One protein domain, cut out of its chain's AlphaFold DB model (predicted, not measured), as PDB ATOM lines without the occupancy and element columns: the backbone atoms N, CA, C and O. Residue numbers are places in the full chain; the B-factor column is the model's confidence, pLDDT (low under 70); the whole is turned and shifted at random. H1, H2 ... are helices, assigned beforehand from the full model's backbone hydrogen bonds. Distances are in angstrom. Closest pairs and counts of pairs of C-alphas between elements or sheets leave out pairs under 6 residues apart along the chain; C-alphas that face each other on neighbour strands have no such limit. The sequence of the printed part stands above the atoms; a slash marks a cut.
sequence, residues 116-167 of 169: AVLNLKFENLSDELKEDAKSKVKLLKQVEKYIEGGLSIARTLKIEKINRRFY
ATOM      1  N   ALA A 116      30.670  11.661 -38.788       77.25
ATOM      2  CA  ALA A 116      31.949  12.133 -39.308       77.25
ATOM      3  C   ALA A 116      33.151  11.693 -38.448       77.25
ATOM      4  O   ALA A 116      34.160  11.246 -38.991       77.25
ATOM      5  N   VAL A 117      33.043  11.766 -37.118       78.31
ATOM      6  CA  VAL A 117      34.104  11.355 -36.181       78.31
ATOM      7  C   VAL A 117      34.280   9.837 -36.203       78.31
ATOM      8  O   VAL A 117      35.409   9.343 -36.221       78.31
ATOM      9  N   LEU A 118      33.176   9.085 -36.270       80.31
ATOM     10  CA  LEU A 118      33.211   7.624 -36.378       80.31
ATOM     11  C   LEU A 118      33.829   7.156 -37.702       80.31
ATOM     12  O   LEU A 118      34.653   6.242 -37.694       80.31
ATOM     13  N   ASN A 119      33.502   7.816 -38.818       81.62
ATOM     14  CA  ASN A 119      34.090   7.513 -40.125       81.62
ATOM     15  C   ASN A 119      35.598   7.779 -40.143       81.62
ATOM     16  O   ASN A 119      36.360   6.932 -40.603       81.62
ATOM     17  N   LEU A 120      36.050   8.902 -39.578       85.00
ATOM     18  CA  LEU A 120      37.483   9.187 -39.444       85.00
ATOM     19  C   LEU A 120      38.191   8.133 -38.584       85.00
ATOM     20  O   LEU A 120      39.289   7.692 -38.916       85.00
ATOM     21  N   LYS A 121      37.556   7.689 -37.493       85.56
ATOM     22  CA  LYS A 121      38.100   6.630 -36.636       85.56
ATOM     23  C   LYS A 121      38.194   5.292 -37.371       85.56
ATOM     24  O   LYS A 121      39.193   4.602 -37.200       85.56
ATOM     25  N   PHE A 122      37.197   4.944 -38.186       84.88
ATOM     26  CA  PHE A 122      37.223   3.741 -39.017       84.88
ATOM     27  C   PHE A 122      38.327   3.810 -40.072       84.88
ATOM     28  O   PHE A 122      39.066   2.842 -40.239       84.88
ATOM     29  N   GLU A 123      38.496   4.953 -40.740       85.50
ATOM     30  CA  GLU A 123      39.530   5.112 -41.767       85.50
ATOM     31  C   GLU A 123      40.956   5.013 -41.221       85.50
ATOM     32  O   GLU A 123      41.854   4.569 -41.934       85.50
ATOM     33  N   ASN A 124      41.156   5.332 -39.945       88.50
ATOM     34  CA  ASN A 124      42.451   5.209 -39.281       88.50
ATOM     35  C   ASN A 124      42.758   3.790 -38.752       88.50
ATOM     36  O   ASN A 124      43.822   3.584 -38.168       88.50
ATOM     37  N   LEU A 125      41.854   2.812 -38.907       89.38
ATOM     38  CA  LEU A 125      42.108   1.414 -38.527       89.38
ATOM     39  C   LEU A 125      43.012   0.699 -39.541       89.38
ATOM     40  O   LEU A 125      43.110   1.102 -40.699       89.38
ATOM     41  N   SER A 126      43.628  -0.406 -39.115       91.31
ATOM     42  CA  SER A 126      44.379  -1.284 -40.016       91.31
ATOM     43  C   SER A 126      43.469  -1.960 -41.045       91.31
ATOM     44  O   SER A 126      42.294  -2.233 -40.780       91.31
ATOM     45  N   ASP A 127      44.030  -2.284 -42.211       89.81
ATOM     46  CA  ASP A 127      43.287  -2.921 -43.305       89.81
ATOM     47  C   ASP A 127      42.688  -4.278 -42.904       89.81
ATOM     48  O   ASP A 127      41.565  -4.596 -43.290       89.81
ATOM     49  N   GLU A 128      43.381  -5.039 -42.052       91.44
ATOM     50  CA  GLU A 128      42.885  -6.308 -41.503       91.44
ATOM     51  C   GLU A 128      41.585  -6.124 -40.706       91.44
ATOM     52  O   GLU A 128      40.621  -6.867 -40.895       91.44
ATOM     53  N   LEU A 129      41.528  -5.100 -39.846       89.94
ATOM     54  CA  LEU A 129      40.337  -4.799 -39.051       89.94
ATOM     55  C   LEU A 129      39.202  -4.257 -39.922       89.94
ATOM     56  O   LEU A 129      38.033  -4.563 -39.671       89.94
ATOM     57  N   LYS A 130      39.530  -3.480 -40.959       90.06
ATOM     58  CA  LYS A 130      38.543  -2.991 -41.928       90.06
ATOM     59  C   LYS A 130      37.913  -4.145 -42.708       90.06
ATOM     60  O   LYS A 130      36.693  -4.162 -42.867       90.06
ATOM     61  N   GLU A 131      38.706  -5.103 -43.178       92.00
ATOM     62  CA  GLU A 131      38.193  -6.279 -43.892       92.00
ATOM     63  C   GLU A 131      37.366  -7.196 -42.983       92.00
ATOM     64  O   GLU A 131      36.266  -7.606 -43.367       92.00
ATOM     65  N   ASP A 132      37.806  -7.435 -41.743       89.88
ATOM     66  CA  ASP A 132      37.011  -8.181 -40.760       89.88
ATOM     67  C   ASP A 132      35.654  -7.497 -40.502       89.88
ATOM     68  O   ASP A 132      34.602  -8.138 -40.591       89.88
ATOM     69  N   ALA A 133      35.642  -6.177 -40.296       89.19
ATOM     70  CA  ALA A 133      34.413  -5.411 -40.104       89.19
ATOM     71  C   ALA A 133      33.475  -5.489 -41.323       89.19
ATOM     72  O   ALA A 133      32.280  -5.755 -41.169       89.19
ATOM     73  N   LYS A 134      33.998  -5.323 -42.546       90.62
ATOM     74  CA  LYS A 134      33.211  -5.461 -43.786       90.62
ATOM     75  C   LYS A 134      32.618  -6.864 -43.927       90.62
ATOM     76  O   LYS A 134      31.455  -7.000 -44.320       90.62
ATOM     77  N   SER A 135      33.388  -7.901 -43.594       88.94
ATOM     78  CA  SER A 135      32.930  -9.291 -43.658       88.94
ATOM     79  C   SER A 135      31.768  -9.551 -42.688       88.94
ATOM     80  O   SER A 135      30.751 -10.130 -43.082       88.94
ATOM     81  N   LYS A 136      31.846  -9.013 -41.464       89.50
ATOM     82  CA  LYS A 136      30.772  -9.077 -40.462       89.50
ATOM     83  C   LYS A 136      29.515  -8.345 -40.919       89.50
ATOM     84  O   LYS A 136      28.426  -8.903 -40.833       89.50
ATOM     85  N   VAL A 137      29.650  -7.143 -41.483       90.94
ATOM     86  CA  VAL A 137      28.509  -6.389 -42.038       90.94
ATOM     87  C   VAL A 137      27.819  -7.173 -43.156       90.94
ATOM     88  O   VAL A 137      26.591  -7.189 -43.240       90.94
ATOM     89  N   LYS A 138      28.586  -7.857 -44.013       92.81
ATOM     90  CA  LYS A 138      28.027  -8.696 -45.080       92.81
ATOM     91  C   LYS A 138      27.204  -9.861 -44.521       92.81
ATOM     92  O   LYS A 138      26.116 -10.116 -45.035       92.81
ATOM     93  N   LEU A 139      27.692 -10.525 -43.473       90.12
ATOM     94  CA  LEU A 139      26.963 -11.595 -42.782       90.12
ATOM     95  C   LEU A 139      25.670 -11.079 -42.138       90.12
ATOM     96  O   LEU A 139      24.619 -11.690 -42.312       90.12
ATOM     97  N   LEU A 140      25.717  -9.931 -41.458       89.88
ATOM     98  CA  LEU A 140      24.533  -9.337 -40.826       89.88
ATOM     99  C   LEU A 140      23.441  -9.009 -41.851       89.88
ATOM    100  O   LEU A 140      22.297  -9.419 -41.668       89.88
ATOM    101  N   LYS A 141      23.806  -8.393 -42.984       92.56
ATOM    102  CA  LYS A 141      22.867  -8.126 -44.090       92.56
ATOM    103  C   LYS A 141      22.235  -9.399 -44.652       92.56
ATOM    104  O   LYS A 141      21.090  -9.386 -45.095       92.56
ATOM    105  N   GLN A 142      22.982 -10.501 -44.682       90.88
ATOM    106  CA  GLN A 142      22.461 -11.786 -45.143       90.88
ATOM    107  C   GLN A 142      21.458 -12.375 -44.140       90.88
ATOM    108  O   GLN A 142      20.399 -12.858 -44.541       90.88
ATOM    109  N   VAL A 143      21.751 -12.281 -42.839       90.44
ATOM    110  CA  VAL A 143      20.829 -12.686 -41.768       90.44
ATOM    111  C   VAL A 143      19.538 -11.866 -41.814       90.44
ATOM    112  O   VAL A 143      18.459 -12.455 -41.746       90.44
ATOM    113  N   GLU A 144      19.633 -10.546 -41.989       90.44
ATOM    114  CA  GLU A 144      18.479  -9.647 -42.132       90.44
ATOM    115  C   GLU A 144      17.574 -10.073 -43.289       90.44
ATOM    116  O   GLU A 144      16.381 -10.277 -43.081       90.44
ATOM    117  N   LYS A 145      18.142 -10.345 -44.473       94.12
ATOM    118  CA  LYS A 145      17.374 -10.833 -45.631       94.12
ATOM    119  C   LYS A 145      16.609 -12.123 -45.351       94.12
ATOM    120  O   LYS A 145      15.487 -12.292 -45.821       94.12
ATOM    121  N   TYR A 146      17.200 -13.061 -44.610       91.69
ATOM    122  CA  TYR A 146      16.494 -14.294 -44.258       91.69
ATOM    123  C   TYR A 146      15.357 -14.051 -43.265       91.69
ATOM    124  O   TYR A 146      14.316 -14.701 -43.372       91.69
ATOM    125  N   ILE A 147      15.543 -13.127 -42.319       90.50
ATOM    126  CA  ILE A 147      14.501 -12.734 -41.365       90.50
ATOM    127  C   ILE A 147      13.354 -12.027 -42.098       90.50
ATOM    128  O   ILE A 147      12.196 -12.386 -41.894       90.50
ATOM    129  N   GLU A 148      13.663 -11.095 -43.003       91.75
ATOM    130  CA  GLU A 148      12.683 -10.445 -43.886       91.75
ATOM    131  C   GLU A 148      11.929 -11.466 -44.752       91.75
ATOM    132  O   GLU A 148      10.723 -11.345 -44.957       91.75
ATOM    133  N   GLY A 149      12.614 -12.525 -45.194       90.75
ATOM    134  CA  GLY A 149      12.027 -13.668 -45.899       90.75
ATOM    135  C   GLY A 149      11.191 -14.618 -45.026       90.75
ATOM    136  O   GLY A 149      10.747 -15.656 -45.518       90.75
ATOM    137  N   GLY A 150      10.985 -14.306 -43.742       90.44
ATOM    138  CA  GLY A 150      10.125 -15.059 -42.827       90.44
ATOM    139  C   GLY A 150      10.805 -16.209 -42.078       90.44
ATOM    140  O   GLY A 150      10.119 -16.995 -41.419       90.44
ATOM    141  N   LEU A 151      12.136 -16.346 -42.144       91.00
ATOM    142  CA  LEU A 151      12.847 -17.318 -41.310       91.00
ATOM    143  C   LEU A 151      13.024 -16.789 -39.882       91.00
ATOM    144  O   LEU A 151      13.350 -15.629 -39.649       91.00
ATOM    145  N   SER A 152      12.888 -17.679 -38.899       90.12
ATOM    146  CA  SER A 152      13.174 -17.335 -37.506       90.12
ATOM    147  C   SER A 152      14.670 -17.109 -37.279       90.12
ATOM    148  O   SER A 152      15.504 -17.830 -37.829       90.12
ATOM    149  N   ILE A 153      15.008 -16.177 -36.381       87.50
ATOM    150  CA  ILE A 153      16.392 -15.832 -36.004       87.50
ATOM    151  C   ILE A 153      17.212 -17.084 -35.641       87.50
ATOM    152  O   ILE A 153      18.344 -17.261 -36.076       87.50
ATOM    153  N   ALA A 154      16.630 -18.024 -34.890       87.81
ATOM    154  CA  ALA A 154      17.321 -19.263 -34.529       87.81
ATOM    155  C   ALA A 154      17.699 -20.119 -35.755       87.81
ATOM    156  O   ALA A 154      18.734 -20.787 -35.757       87.81
ATOM    157  N   ARG A 155      16.863 -20.108 -36.800       87.38
ATOM    158  CA  ARG A 155      17.091 -20.864 -38.034       87.38
ATOM    159  C   ARG A 155      18.083 -20.153 -38.950       87.38
ATOM    160  O   ARG A 155      18.937 -20.831 -39.513       87.38
ATOM    161  N   THR A 156      18.020 -18.827 -39.052       90.25
ATOM    162  CA  THR A 156      18.970 -18.030 -39.846       90.25
ATOM    163  C   THR A 156      20.385 -18.127 -39.284       90.25
ATOM    164  O   THR A 156      21.310 -18.458 -40.021       90.25
ATOM    165  N   LEU A 157      20.545 -17.992 -37.964       89.75
ATOM    166  CA  LEU A 157      21.837 -18.154 -37.290       89.75
ATOM    167  C   LEU A 157      22.419 -19.563 -37.472       89.75
ATOM    168  O   LEU A 157      23.630 -19.717 -37.615       89.75
ATOM    169  N   LYS A 158      21.569 -20.598 -37.516       90.19
ATOM    170  CA  LYS A 158      22.006 -21.978 -37.779       90.19
ATOM    171  C   LYS A 158      22.487 -22.175 -39.221       90.19
ATOM    172  O   LYS A 158      23.446 -22.913 -39.426       90.19
ATOM    173  N   ILE A 159      21.835 -21.537 -40.196       89.31
ATOM    174  CA  ILE A 159      22.225 -21.578 -41.617       89.31
ATOM    175  C   ILE A 159      23.578 -20.888 -41.812       89.31
ATOM    176  O   ILE A 159      24.489 -21.482 -42.382       89.31
ATOM    177  N   GLU A 160      23.730 -19.691 -41.248       87.25
ATOM    178  CA  GLU A 160      24.962 -18.894 -41.328       87.25
ATOM    179  C   GLU A 160      26.065 -19.374 -40.367       87.25
ATOM    180  O   GLU A 160      27.159 -18.820 -40.339       87.25
ATOM    181  N   LYS A 161      25.807 -20.428 -39.576       89.31
ATOM    182  CA  LYS A 161      26.732 -20.996 -38.574       89.31
ATOM    183  C   LYS A 161      27.253 -19.960 -37.567       89.31
ATOM    184  O   LYS A 161      28.370 -20.072 -37.062       89.31
ATOM    185  N   ILE A 162      26.426 -18.973 -37.233       85.94
ATOM    186  CA  ILE A 162      26.757 -17.915 -36.282       85.94
ATOM    187  C   ILE A 162      26.340 -18.368 -34.883       85.94
ATOM    188  O   ILE A 162      25.196 -18.759 -34.641       85.94
ATOM    189  N   ASN A 163      27.267 -18.296 -33.928       85.00
ATOM    190  CA  ASN A 163      26.918 -18.524 -32.532       85.00
ATOM    191  C   ASN A 163      26.077 -17.345 -32.029       85.00
ATOM    192  O   ASN A 163      26.509 -16.194 -32.074       85.00
ATOM    193  N   ARG A 164      24.894 -17.658 -31.500       80.25
ATOM    194  CA  ARG A 164      23.913 -16.690 -31.001       80.25
ATOM    195  C   ARG A 164      24.504 -15.644 -30.048       80.25
ATOM    196  O   ARG A 164      24.121 -14.483 -30.114       80.25
ATOM    197  N   ARG A 165      25.492 -16.024 -29.229       80.56
ATOM    198  CA  ARG A 165      26.169 -15.109 -28.289       80.56
ATOM    199  C   ARG A 165      26.924 -13.959 -28.961       80.56
ATOM    200  O   ARG A 165      27.149 -12.950 -28.306       80.56
ATOM    201  N   PHE A 166      27.345 -14.124 -30.212       76.31
ATOM    202  CA  PHE A 166      28.035 -13.085 -30.983       76.31
ATOM    203  C   PHE A 166      27.084 -12.243 -31.839       76.31
ATOM    204  O   PHE A 166      27.525 -11.260 -32.416       76.31
ATOM    205  N   TYR A 167      25.811 -12.632 -31.941       77.00
ATOM    206  CA  TYR A 167      24.799 -11.892 -32.695       77.00
ATOM    207  C   TYR A 167      23.997 -10.923 -31.814       77.00
ATOM    208  O   TYR A 167      23.622  -9.852 -32.269       77.00
TER     209      TYR A 167
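Overview. This is residues 116 to 167 of the 169 residues of the protein "Integrase" of Campylobacter jejuni (UniProt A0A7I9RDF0). One long helix, H2, makes the length of this domain, and a short part sits at each of its ends, giving a loose zigzag. H1 makes a corner at the beginning of H2 and sticks out with residues 116 to 121, while after H2 the chain folds back and H3 packs on residues 143 to 147 of H2, with the single turn of H4 following near H3. The printed part has 52 residues with four named helices in the order H1, H2, H3, H4 and no named strand, and its class is all helix. The whole is loose, with a radius of gyration of the C-alphas of 13.8 A, and elongated, spanning 37 by 20 by 15 A.

Along the chain. H1 covers residues 116 to 123 and begins at C-alpha 116 at (31.949, 12.133, -39.308), with 10.6 A from first to last C-alpha. H2 covers residues 127 to 148 and is 31.5 A long, from C-alpha 127 at (43.287, -2.921, -43.305) to C-alpha 148 at (12.683, -10.445, -43.886). H3 covers residues 153 to 159, 9.9 A from first to last C-alpha. H4 covers residues 164 to 167, 5.2 A long, and ends at C-alpha 167 at (24.799, -11.892, -32.695).

Arrangement. H1 and H2 are close but not clearly touching, and their closest C-alphas, those of Phe 122 and Lys 130, are 7.5 A apart. They run opposite ways at a steep tilt of 65 degrees. H2 touches H3 with residues 143 to 147 alone, and the closest C-alphas, those of Val 143 and Thr 156, are 6.0 A apart. These two run opposite ways at a steep tilt of 62 degrees. H3 and H4 are close but not clearly touching, with the closest C-alphas, those of Leu 157 and Arg 164, 6.8 A apart. H1 is apart from H3 and from H4, and H2 is apart from H4. In H1, H2 and H3 every O i to N i+4 pair is within hydrogen-bond range; H4 is too short for such a pair, and its 1 pair of O i to N i+3 is within range.

Size, cuts and confidence. The C-alphas farthest apart are those of Asn 124 and Gly 150, at 38.3 A. Residues 116 to 121, which belong to H1, stand free, and so do residues 123 to 129, of which 127 to 129 belong to H2. Without these stretches the body has 39 residues and spans 33 by 19 by 13 A. The printed part has no cut, and the links H1 to H2, H2 to H3 and H3 to H4 are tight. The mean pLDDT of the printed part is 87.9, and no printed residue is under 70.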